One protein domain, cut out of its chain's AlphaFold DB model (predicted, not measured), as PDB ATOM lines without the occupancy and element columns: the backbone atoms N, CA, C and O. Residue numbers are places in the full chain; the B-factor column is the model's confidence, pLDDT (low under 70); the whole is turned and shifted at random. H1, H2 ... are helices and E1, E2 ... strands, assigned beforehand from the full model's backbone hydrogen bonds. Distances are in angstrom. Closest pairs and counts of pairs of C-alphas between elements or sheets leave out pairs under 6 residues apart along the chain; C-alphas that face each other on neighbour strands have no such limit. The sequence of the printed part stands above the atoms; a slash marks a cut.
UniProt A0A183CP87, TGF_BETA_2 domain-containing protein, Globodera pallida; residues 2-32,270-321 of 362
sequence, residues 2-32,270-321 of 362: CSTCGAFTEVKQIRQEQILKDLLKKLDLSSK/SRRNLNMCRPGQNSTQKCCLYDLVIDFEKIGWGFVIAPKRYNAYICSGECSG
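Overview. This is residues 2 to 32 and 270 to 321 of the 362 residues of the protein "TGF_BETA_2 domain-containing protein" of Globodera pallida (UniProt A0A183CP87). A long, narrow two-stranded ribbon, E1 and E2 going out and E4 and E5 coming back, is crossed on one face by the long helix H1, with few contacts. E3 lies in the loop at the ribbon's far end. The 83 printed residues hold H1, E1, E2, E3, E4 and E5 in that order; both two-strand sheets are antiparallel. The class is mixed, with 37 residues in named elements, under half; the whole is loose, radius of gyration of the C-alphas 15.0 A, spans 40 by 32 by 25 A.

Along the chain. H1, residues 5 to 26, runs 31.4 A from C-alpha 5 at (219.521, 241.026, 280.282). The strands are E1, residues 288 to 290, E2, 293 to 295, E3, 304 to 306, E4, 309 to 311, and E5, 314 to 316, ending at (207.845, 240.428, 276.654).

Arrangement. In H1, every O i to N i+4 pair is within hydrogen-bond range. Its closest C-alphas to E5 are Lys 12 and Ile 314, 7.4 A. Between the antiparallel neighbours E1 and E5, N 288 and O 316 are within hydrogen-bond range at 2.9 A; between the antiparallel neighbours E2 and E4, N 294 and O 310 are within hydrogen-bond range at 2.8 A.

Size, cuts and confidence. Residues 33 to 269 are cut out, a C-alpha gap of 36.9 A. Residues 270 to 285 are under pLDDT 70.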
ATOM      1  N   CYS A   2     223.364 238.460 284.800       39.25
ATOM      2  CA  CYS A   2     222.117 237.977 284.205       39.25
ATOM      3  C   CYS A   2     222.299 237.802 282.689       39.25
ATOM      4  O   CYS A   2     222.355 238.790 281.960       39.25
ATOM      5  N   SER A   3     222.411 236.561 282.210       47.09
ATOM      6  CA  SER A   3     222.602 236.236 280.784       47.09
ATOM      7  C   SER A   3     221.408 236.625 279.900       47.09
ATOM      8  O   SER A   3     221.559 236.798 278.696       47.09
ATOM      9  N   THR A   4     220.227 236.829 280.487       51.59
ATOM     10  CA  THR A   4     219.000 237.237 279.785       51.59
ATOM     11  C   THR A   4     218.823 238.752 279.666       51.59
ATOM     12  O   THR A   4     217.988 239.205 278.881       51.59
ATOM     13  N   CYS A   5     219.613 239.565 280.380       52.25
ATOM     14  CA  CYS A   5     219.521 241.026 280.282       52.25
ATOM     15  C   CYS A   5     219.932 241.550 278.896       52.25
ATOM     16  O   CYS A   5     219.267 242.454 278.398       52.25
ATOM     17  N   GLY A   6     220.946 240.952 278.254       57.19
ATOM     18  CA  GLY A   6     221.395 241.340 276.907       57.19
ATOM     19  C   GLY A   6     220.324 241.129 275.827       57.19
ATOM     20  O   GLY A   6     220.064 242.019 275.018       57.19
ATOM     21  N   ALA A   7     219.611 240.001 275.885       66.62
ATOM     22  CA  ALA A   7     218.496 239.722 274.979       66.62
ATOM     23  C   ALA A   7     217.315 240.685 275.207       66.62
ATOM     24  O   ALA A   7     216.686 241.165 274.266       66.62
ATOM     25  N   PHE A   8     217.014 241.024 276.464       70.75
ATOM     26  CA  PHE A   8     215.912 241.936 276.771       70.75
ATOM     27  C   PHE A   8     216.204 243.389 276.355       70.75
ATOM     28  O   PHE A   8     215.293 244.107 275.933       70.75
ATOM     29  N   THR A   9     217.465 243.830 276.427       70.56
ATOM     30  CA  THR A   9     217.878 245.146 275.914       70.56
ATOM     31  C   THR A   9     217.734 245.251 274.398       70.56
ATOM     32  O   THR A   9     217.258 246.276 273.911       70.56
ATOM     33  N   GLU A  10     218.049 244.186 273.662       78.00
ATOM     34  CA  GLU A  10     217.881 244.125 272.206       78.00
ATOM     35  C   GLU A  10     216.397 244.206 271.809       78.00
ATOM     36  O   GLU A  10     216.006 245.005 270.957       78.00
ATOM     37  N   VAL A  11     215.524 243.484 272.520       77.69
ATOM     38  CA  VAL A  11     214.065 243.539 272.316       77.69
ATOM     39  C   VAL A  11     213.507 244.953 272.547       77.69
ATOM     40  O   VAL A  11     212.641 245.414 271.794       77.69
ATOM     41  N   LYS A  12     214.016 245.678 273.553       81.69
ATOM     42  CA  LYS A  12     213.654 247.086 273.784       81.69
ATOM     43  C   LYS A  12     214.083 247.993 272.631       81.69
ATOM     44  O   LYS A  12     213.284 248.832 272.218       81.69
ATOM     45  N   GLN A  13     215.293 247.811 272.101       82.88
ATOM     46  CA  GLN A  13     215.805 248.595 270.971       82.88
ATOM     47  C   GLN A  13     214.981 248.363 269.702       82.88
ATOM     48  O   GLN A  13     214.495 249.325 269.107       82.88
ATOM     49  N   ILE A  14     214.706 247.102 269.351       83.94
ATOM     50  CA  ILE A  14     213.861 246.754 268.198       83.94
ATOM     51  C   ILE A  14     212.484 247.410 268.329       83.94
ATOM     52  O   ILE A  14     211.960 247.998 267.379       83.94
ATOM     53  N   ARG A  15     211.878 247.347 269.521       84.12
ATOM     54  CA  ARG A  15     210.566 247.956 269.750       84.12
ATOM     55  C   ARG A  15     210.609 249.479 269.663       84.12
ATOM     56  O   ARG A  15     209.687 250.074 269.110       84.12
ATOM     57  N   GLN A  16     211.655 250.102 270.192       87.56
ATOM     58  CA  GLN A  16     211.872 251.537 270.066       87.56
ATOM     59  C   GLN A  16     211.954 251.943 268.589       87.56
ATOM     60  O   GLN A  16     211.237 252.846 268.173       87.56
ATOM     61  N   GLU A  17     212.727 251.238 267.763       87.44
ATOM     62  CA  GLU A  17     212.794 251.507 266.322       87.44
ATOM     63  C   GLU A  17     211.448 251.317 265.610       87.44
ATOM     64  O   GLU A  17     211.079 252.123 264.754       87.44
ATOM     65  N   GLN A  18     210.681 250.285 265.977       85.69
ATOM     66  CA  GLN A  18     209.326 250.079 265.456       85.69
ATOM     67  C   GLN A  18     208.401 251.251 265.789       85.69
ATOM     68  O   GLN A  18     207.653 251.700 264.925       85.69
ATOM     69  N   ILE A  19     208.453 251.750 267.028       86.31
ATOM     70  CA  ILE A  19     207.666 252.905 267.474       86.31
ATOM     71  C   ILE A  19     208.014 254.140 266.647       86.31
ATOM     72  O   ILE A  19     207.121 254.851 266.194       86.31
ATOM     73  N   LEU A  20     209.304 254.383 266.425       87.00
ATOM     74  CA  LEU A  20     209.775 255.508 265.626       87.00
ATOM     75  C   LEU A  20     209.278 255.407 264.173       87.00
ATOM     76  O   LEU A  20     208.740 256.375 263.634       87.00
ATOM     77  N   LYS A  21     209.367 254.226 263.552       87.12
ATOM     78  CA  LYS A  21     208.836 253.981 262.198       87.12
ATOM     79  C   LYS A  21     207.316 254.166 262.123       87.12
ATOM     80  O   LYS A  21     206.826 254.799 261.191       87.12
ATOM     81  N   ASP A  22     206.576 253.641 263.098       85.38
ATOM     82  CA  ASP A  22     205.118 253.794 263.181       85.38
ATOM     83  C   ASP A  22     204.717 255.265 263.351       85.38
ATOM     84  O   ASP A  22     203.751 255.718 262.743       85.38
ATOM     85  N   LEU A  23     205.496 256.036 264.115       83.94
ATOM     86  CA  LEU A  23     205.282 257.469 264.286       83.94
ATOM     87  C   LEU A  23     205.467 258.231 262.969       83.94
ATOM     88  O   LEU A  23     204.597 259.021 262.621       83.94
ATOM     89  N   LEU A  24     206.534 257.964 262.207       84.94
ATOM     90  CA  LEU A  24     206.724 258.564 260.876       84.94
ATOM     91  C   LEU A  24     205.562 258.228 259.944       84.94
ATOM     92  O   LEU A  24     204.975 259.126 259.354       84.94
ATOM     93  N   LYS A  25     205.162 256.954 259.894       87.56
ATOM     94  CA  LYS A  25     204.033 256.504 259.075       87.56
ATOM     95  C   LYS A  25     202.720 257.198 259.458       87.56
ATOM     96  O   LYS A  25     201.978 257.621 258.583       87.56
ATOM     97  N   LYS A  26     202.416 257.310 260.754       84.25
ATOM     98  CA  LYS A  26     201.182 257.946 261.255       84.25
ATOM     99  C   LYS A  26     201.166 259.461 261.084       84.25
ATOM    100  O   LYS A  26     200.088 260.040 261.030       84.25
ATOM    101  N   LEU A  27     202.340 260.084 261.033       82.06
ATOM    102  CA  LEU A  27     202.504 261.503 260.729       82.06
ATOM    103  C   LEU A  27     202.637 261.778 259.224       82.06
ATOM    104  O   LEU A  27     202.841 262.929 258.858       82.06
ATOM    105  N   ASP A  28     202.534 260.745 258.384       85.69
ATOM    106  CA  ASP A  28     202.710 260.822 256.931       85.69
ATOM    107  C   ASP A  28     204.078 261.401 256.507       85.69
ATOM    108  O   ASP A  28     204.207 262.209 255.591       85.69
ATOM    109  N   LEU A  29     205.136 260.993 257.216       78.88
ATOM    110  CA  LEU A  29     206.522 261.390 256.969       78.88
ATOM    111  C   LEU A  29     207.322 260.210 256.402       78.88
ATOM    112  O   LEU A  29     207.349 259.123 256.980       78.88
ATOM    113  N   SER A  30     208.036 260.426 255.295       78.19
ATOM    114  CA  SER A  30     208.864 259.393 254.644       78.19
ATOM    115  C   SER A  30     210.171 259.105 255.389       78.19
ATOM    116  O   SER A  30     210.703 257.998 255.343       78.19
ATOM    117  N   SER A  31     210.698 260.101 256.094       82.88
ATOM    118  CA  SER A  31     211.887 259.996 256.932       82.88
ATOM    119  C   SER A  31     211.844 261.071 258.012       82.88
ATOM    120  O   SER A  31     211.042 262.005 257.946       82.88
ATOM    121  N   LYS A  32     212.705 260.939 259.029       78.38
ATOM    122  CA  LYS A  32     212.925 262.017 259.996       78.38
ATOM    123  C   LYS A  32     213.276 263.294 259.212       78.38
ATOM    124  O   LYS A  32     214.282 263.275 258.501       78.38
ATOM    125  N   SER A 270     192.665 251.110 289.269       44.19
ATOM    126  CA  SER A 270     193.588 250.012 288.987       44.19
ATOM    127  C   SER A 270     193.260 249.614 287.547       44.19
ATOM    128  O   SER A 270     192.168 249.109 287.275       44.19
ATOM    129  N   ARG A 271     194.118 249.984 286.581       46.19
ATOM    130  CA  ARG A 271     194.210 249.254 285.315       46.19
ATOM    131  C   ARG A 271     194.309 247.826 285.804       46.19
ATOM    132  O   ARG A 271     195.346 247.561 286.398       46.19
ATOM    133  N   ARG A 272     193.219 247.041 285.712       45.66
ATOM    134  CA  ARG A 272     193.082 245.676 286.258       45.66
ATOM    135  C   ARG A 272     194.471 245.075 286.365       45.66
ATOM    136  O   ARG A 272     194.986 244.765 285.299       45.66
ATOM    137  N   ASN A 273     195.071 245.118 287.565       41.09
ATOM    138  CA  ASN A 273     196.521 245.061 287.786       41.09
ATOM    139  C   ASN A 273     197.312 244.884 286.485       41.09
ATOM    140  O   ASN A 273     197.477 243.759 286.009       41.09
ATOM    141  N   LEU A 274     197.729 245.993 285.862       52.34
ATOM    142  CA  LEU A 274     198.774 245.939 284.851       52.34
ATOM    143  C   LEU A 274     199.965 245.366 285.618       52.34
ATOM    144  O   LEU A 274     200.619 246.096 286.357       52.34
ATOM    145  N   ASN A 275     200.120 244.043 285.590       55.38
ATOM    146  CA  ASN A 275     201.186 243.342 286.278       55.38
ATOM    147  C   ASN A 275     202.458 243.808 285.583       55.38
ATOM    148  O   ASN A 275     202.843 243.273 284.548       55.38
ATOM    149  N   MET A 276     203.011 244.911 286.075       63.84
ATOM    150  CA  MET A 276     204.229 245.493 285.565       63.84
ATOM    151  C   MET A 276     205.359 244.673 286.145       63.84
ATOM    152  O   MET A 276     205.576 244.653 287.358       63.84
ATOM    153  N   CYS A 277     206.042 243.954 285.272       69.38
ATOM    154  CA  CYS A 277     207.188 243.174 285.673       69.38
ATOM    155  C   CYS A 277     208.404 244.086 285.800       69.38
ATOM    156  O   CYS A 277     208.668 244.939 284.951       69.38
ATOM    157  N   ARG A 278     209.166 243.882 286.876       64.50
ATOM    158  CA  ARG A 278     210.493 244.472 287.025       64.50
ATOM    159  C   ARG A 278     211.523 243.540 286.392       64.50
ATOM    160  O   ARG A 278     211.466 242.333 286.652       64.50
ATOM    161  N   PRO A 279     212.465 244.065 285.594       59.09
ATOM    162  CA  PRO A 279     213.610 243.284 285.148       59.09
ATOM    163  C   PRO A 279     214.324 242.681 286.367       59.09
ATOM    164  O   PRO A 279     214.598 243.383 287.334       59.09
ATOM    165  N   GLY A 280     214.570 241.371 286.356       57.84
ATOM    166  CA  GLY A 280     215.313 240.682 287.418       57.84
ATOM    167  C   GLY A 280     214.521 240.278 288.670       57.84
ATOM    168  O   GLY A 280     215.033 239.461 289.427       57.84
ATOM    169  N   GLN A 281     213.286 240.758 288.884       51.19
ATOM    170  CA  GLN A 281     212.515 240.421 290.098       51.19
ATOM    171  C   GLN A 281     211.471 239.303 289.931       51.19
ATOM    172  O   GLN A 281     210.803 238.960 290.894       51.19
ATOM    173  N   ASN A 282     211.361 238.686 288.754       47.62
ATOM    174  CA  ASN A 282     210.562 237.479 288.536       47.62
ATOM    175  C   ASN A 282     211.300 236.583 287.536       47.62
ATOM    176  O   ASN A 282     211.318 236.873 286.343       47.62
ATOM    177  N   SER A 283     211.876 235.471 287.991       47.53
ATOM    178  CA  SER A 283     212.460 234.426 287.134       47.53
ATOM    179  C   SER A 283     211.401 233.611 286.378       47.53
ATOM    180  O   SER A 283     211.619 232.450 286.042       47.53
ATOM    181  N   THR A 284     210.215 234.168 286.146       49.75
ATOM    182  CA  THR A 284     209.162 233.481 285.412       49.75
ATOM    183  C   THR A 284     209.184 233.991 283.990       49.75
ATOM    184  O   THR A 284     208.797 235.131 283.744       49.75
ATOM    185  N   GLN A 285     209.579 233.127 283.060       62.44
ATOM    186  CA  GLN A 285     209.562 233.331 281.612       62.44
ATOM    187  C   GLN A 285     208.168 233.674 281.049       62.44
ATOM    188  O   GLN A 285     207.993 233.626 279.855       62.44
ATOM    189  N   LYS A 286     207.151 234.018 281.845       71.69
ATOM    190  CA  LYS A 286     205.778 234.248 281.380       71.69
ATOM    191  C   LYS A 286     205.622 235.626 280.726       71.69
ATOM    192  O   LYS A 286     206.229 236.598 281.172       71.69
ATOM    193  N   CYS A 287     204.759 235.718 279.713       75.38
ATOM    194  CA  CYS A 287     204.383 236.981 279.069       75.38
ATOM    195  C   CYS A 287     203.928 238.045 280.084       75.38
ATOM    196  O   CYS A 287     202.995 237.821 280.861       75.38
ATOM    197  N   CYS A 288     204.576 239.210 280.055       78.00
ATOM    198  CA  CYS A 288     204.347 240.315 280.979       78.00
ATOM    199  C   CYS A 288     204.590 241.682 280.325       78.00
ATOM    200  O   CYS A 288     205.191 241.772 279.252       78.00
ATOM    201  N   LEU A 289     204.134 242.756 280.978       79.06
ATOM    202  CA  LEU A 289     204.356 244.130 280.534       79.06
ATOM    203  C   LEU A 289     205.521 244.772 281.296       79.06
ATOM    204  O   LEU A 289     205.567 244.723 282.524       79.06
ATOM    205  N   TYR A 290     206.416 245.429 280.567       79.44
ATOM    206  CA  TYR A 290     207.586 246.126 281.090       79.44
ATOM    207  C   TYR A 290     207.612 247.587 280.641       79.44
ATOM    208  O   TYR A 290     207.018 247.951 279.623       79.44
ATOM    209  N   ASP A 291     208.359 248.416 281.369       79.00
ATOM    210  CA  ASP A 291     208.580 249.813 281.006       79.00
ATOM    211  C   ASP A 291     209.500 249.969 279.792       79.00
ATOM    212  O   ASP A 291     210.580 249.367 279.710       79.00
ATOM    213  N   LEU A 292     209.070 250.837 278.873       82.62
ATOM    214  CA  LEU A 292     209.832 251.286 277.713       82.62
ATOM    215  C   LEU A 292     209.586 252.785 277.521       82.62
ATOM    216  O   LEU A 292     208.614 253.200 276.886       82.62
ATOM    217  N   VAL A 293     210.468 253.597 278.096       79.75
ATOM    218  CA  VAL A 293     210.418 255.054 277.968       79.75
ATOM    219  C   VAL A 293     211.076 255.478 276.662       79.75
ATOM    220  O   VAL A 293     212.243 255.184 276.422       79.75
ATOM    221  N   ILE A 294     210.320 256.194 275.838       79.31
ATOM    222  CA  ILE A 294     210.793 256.829 274.614       79.31
ATOM    223  C   ILE A 294     211.111 258.280 274.947       79.31
ATOM    224  O   ILE A 294     210.225 259.026 275.365       79.31
ATOM    225  N   ASP A 295     212.370 258.665 274.775       79.00
ATOM    226  CA  ASP A 295     212.861 260.028 274.961       79.00
ATOM    227  C   ASP A 295     213.261 260.600 273.599       79.00
ATOM    228  O   ASP A 295     214.317 260.272 273.059       79.00
ATOM    229  N   PHE A 296     212.403 261.440 273.021       77.06
ATOM    230  CA  PHE A 296     212.634 261.983 271.683       77.06
ATOM    231  C   PHE A 296     213.850 262.912 271.627       77.06
ATOM    232  O   PHE A 296     214.446 263.053 270.561       77.06
ATOM    233  N   GLU A 297     214.268 263.504 272.747       72.50
ATOM    234  CA  GLU A 297     215.451 264.366 272.787       72.50
ATOM    235  C   GLU A 297     216.728 263.536 272.739       72.50
ATOM    236  O   GLU A 297     217.595 263.801 271.908       72.50
ATOM    237  N   LYS A 298     216.804 262.462 273.536       72.12
ATOM    238  CA  LYS A 298     217.947 261.529 273.503       72.12
ATOM    239  C   LYS A 298     218.087 260.809 272.166       72.12
ATOM    240  O   LYS A 298     219.199 260.540 271.730       72.12
ATOM    241  N   ILE A 299     216.971 260.512 271.500       79.25
ATOM    242  CA  ILE A 299     216.962 259.883 270.168       79.25
ATOM    243  C   ILE A 299     217.336 260.912 269.074       79.25
ATOM    244  O   ILE A 299     217.598 260.561 267.924       79.25
ATOM    245  N   GLY A 300     217.372 262.208 269.402       76.81
ATOM    246  CA  GLY A 300     217.662 263.276 268.448       76.81
ATOM    247  C   GLY A 300     216.487 263.591 267.518       76.81
ATOM    248  O   GLY A 300     216.684 264.121 266.426       76.81
ATOM    249  N   TRP A 301     215.257 263.267 267.915       78.81
ATOM    250  CA  TRP A 301     214.008 263.549 267.197       78.81
ATOM    251  C   TRP A 301     213.461 264.932 267.561       78.81
ATOM    252  O   TRP A 301     212.305 265.093 267.939       78.81
ATOM    253  N   GLY A 302     214.295 265.964 267.404       68.50
ATOM    254  CA  GLY A 302     213.973 267.347 267.792       68.50
ATOM    255  C   GLY A 302     212.798 268.000 267.042       68.50
ATOM    256  O   GLY A 302     212.364 269.091 267.416       68.50
ATOM    257  N   PHE A 303     212.266 267.346 266.004       73.12
ATOM    258  CA  PHE A 303     211.034 267.765 265.333       73.12
ATOM    259  C   PHE A 303     209.777 267.452 266.162       73.12
ATOM    260  O   PHE A 303     208.754 268.109 265.975       73.12
ATOM    261  N   VAL A 304     209.848 266.493 267.094       69.44
ATOM    262  CA  VAL A 304     208.781 266.214 268.062       69.44
ATOM    263  C   VAL A 304     208.853 267.254 269.179       69.44
ATOM    264  O   VAL A 304     209.814 267.345 269.943       69.44
ATOM    265  N   ILE A 305     207.815 268.080 269.243       60.94
ATOM    266  CA  ILE A 305     207.713 269.229 270.143       60.94
ATOM    267  C   ILE A 305     207.246 268.771 271.519       60.94
ATOM    268  O   ILE A 305     207.836 269.143 272.529       60.94
ATOM    269  N   ALA A 306     206.196 267.949 271.538       51.59
ATOM    270  CA  ALA A 306     205.617 267.400 272.750       51.59
ATOM    271  C   ALA A 306     204.894 266.069 272.463       51.59
ATOM    272  O   ALA A 306     204.290 265.932 271.391       51.59
ATOM    273  N   PRO A 307     204.888 265.132 273.430       65.38
ATOM    274  CA  PRO A 307     205.674 265.162 274.670       65.38
ATOM    275  C   PRO A 307     207.163 264.878 274.405       65.38
ATOM    276  O   PRO A 307     207.499 264.227 273.422       65.38
ATOM    277  N   LYS A 308     208.061 265.343 275.284       66.75
ATOM    278  CA  LYS A 308     209.508 265.052 275.181       66.75
ATOM    279  C   LYS A 308     209.839 263.604 275.518       66.75
ATOM    280  O   LYS A 308     210.713 262.995 274.904       66.75
ATOM    281  N   ARG A 309     209.096 263.048 276.474       69.62
ATOM    282  CA  ARG A 309     209.204 261.664 276.925       69.62
ATOM    283  C   ARG A 309     207.822 261.056 277.083       69.62
ATOM    284  O   ARG A 309     206.900 261.726 277.542       69.62
ATOM    285  N   TYR A 310     207.676 259.778 276.761       70.06
ATOM    286  CA  TYR A 310     206.489 259.013 277.138       70.06
ATOM    287  C   TYR A 310     206.835 257.539 277.346       70.06
ATOM    288  O   TYR A 310     207.795 257.030 276.774       70.06
ATOM    289  N   ASN A 311     206.061 256.846 278.179       75.50
ATOM    290  CA  ASN A 311     206.229 255.411 278.383       75.50
ATOM    291  C   ASN A 311     205.326 254.649 277.410       75.50
ATOM    292  O   ASN A 311     204.101 254.665 277.545       75.50
ATOM    293  N   ALA A 312     205.938 254.021 276.412       80.81
ATOM    294  CA  ALA A 312     205.243 253.222 275.411       80.81
ATOM    295  C   ALA A 312     204.881 251.823 275.924       80.81
ATOM    296  O   ALA A 312     203.965 251.202 275.382       80.81
ATOM    297  N   TYR A 313     205.573 251.361 276.972       83.56
ATOM    298  CA  TYR A 313     205.563 249.990 277.473       83.56
ATOM    299  C   TYR A 313     205.948 248.939 276.411       83.56
ATOM    300  O   TYR A 313     205.948 249.178 275.201       83.56
ATOM    301  N   ILE A 314     206.301 247.739 276.864       83.75
ATOM    302  CA  ILE A 314     206.619 246.608 275.992       83.75
ATOM    303  C   ILE A 314     206.139 245.296 276.609       83.75
ATOM    304  O   ILE A 314     206.377 245.031 277.785       83.75
ATOM    305  N   CYS A 315     205.456 244.472 275.815       82.50
ATOM    306  CA  CYS A 315     205.131 243.100 276.197       82.50
ATOM    307  C   CYS A 315     206.331 242.201 275.889       82.50
ATOM    308  O   CYS A 315     206.861 242.247 274.781       82.50
ATOM    309  N   SER A 316     206.765 241.394 276.852       81.75
ATOM    310  CA  SER A 316     207.845 240.428 276.654       81.75
ATOM    311  C   SER A 316     207.666 239.217 277.564       81.75
ATOM    312  O   SER A 316     207.045 239.307 278.622       81.75
ATOM    313  N   GLY A 317     208.204 238.079 277.143       79.06
ATOM    314  CA  GLY A 317     208.095 236.802 277.832       79.06
ATOM    315  C   GLY A 317     207.487 235.722 276.946       79.06
ATOM    316  O   GLY A 317     206.878 235.984 275.911       79.06
ATOM    317  N   GLU A 318     207.674 234.491 277.375       74.06
ATOM    318  CA  GLU A 318     207.141 233.277 276.792       74.06
ATOM    319  C   GLU A 318     205.647 233.163 277.112       74.06
ATOM    320  O   GLU A 318     205.193 233.195 278.263       74.06
ATOM    321  N   CYS A 319     204.849 233.025 276.064       72.25
ATOM    322  CA  CYS A 319     203.531 232.444 276.205       72.25
ATOM    323  C   CYS A 319     203.770 230.944 276.182       72.25
ATOM    324  O   CYS A 319     203.979 230.397 275.102       72.25
ATOM    325  N   SER A 320     203.797 230.293 277.353       63.97
ATOM    326  CA  SER A 320     203.814 228.831 277.400       63.97
ATOM    327  C   SER A 320     202.696 228.372 276.484       63.97
ATOM    328  O   SER A 320     201.525 228.661 276.763       63.97
ATOM    329  N   GLY A 321     203.054 227.741 275.364       52.78
ATOM    330  CA  GLY A 321     202.066 227.095 274.533       52.78
ATOM    331  C   GLY A 321     201.270 226.234 275.490       52.78
ATOM    332  O   GLY A 321     201.846 225.408 276.203       52.78
TER     333      GLY A 321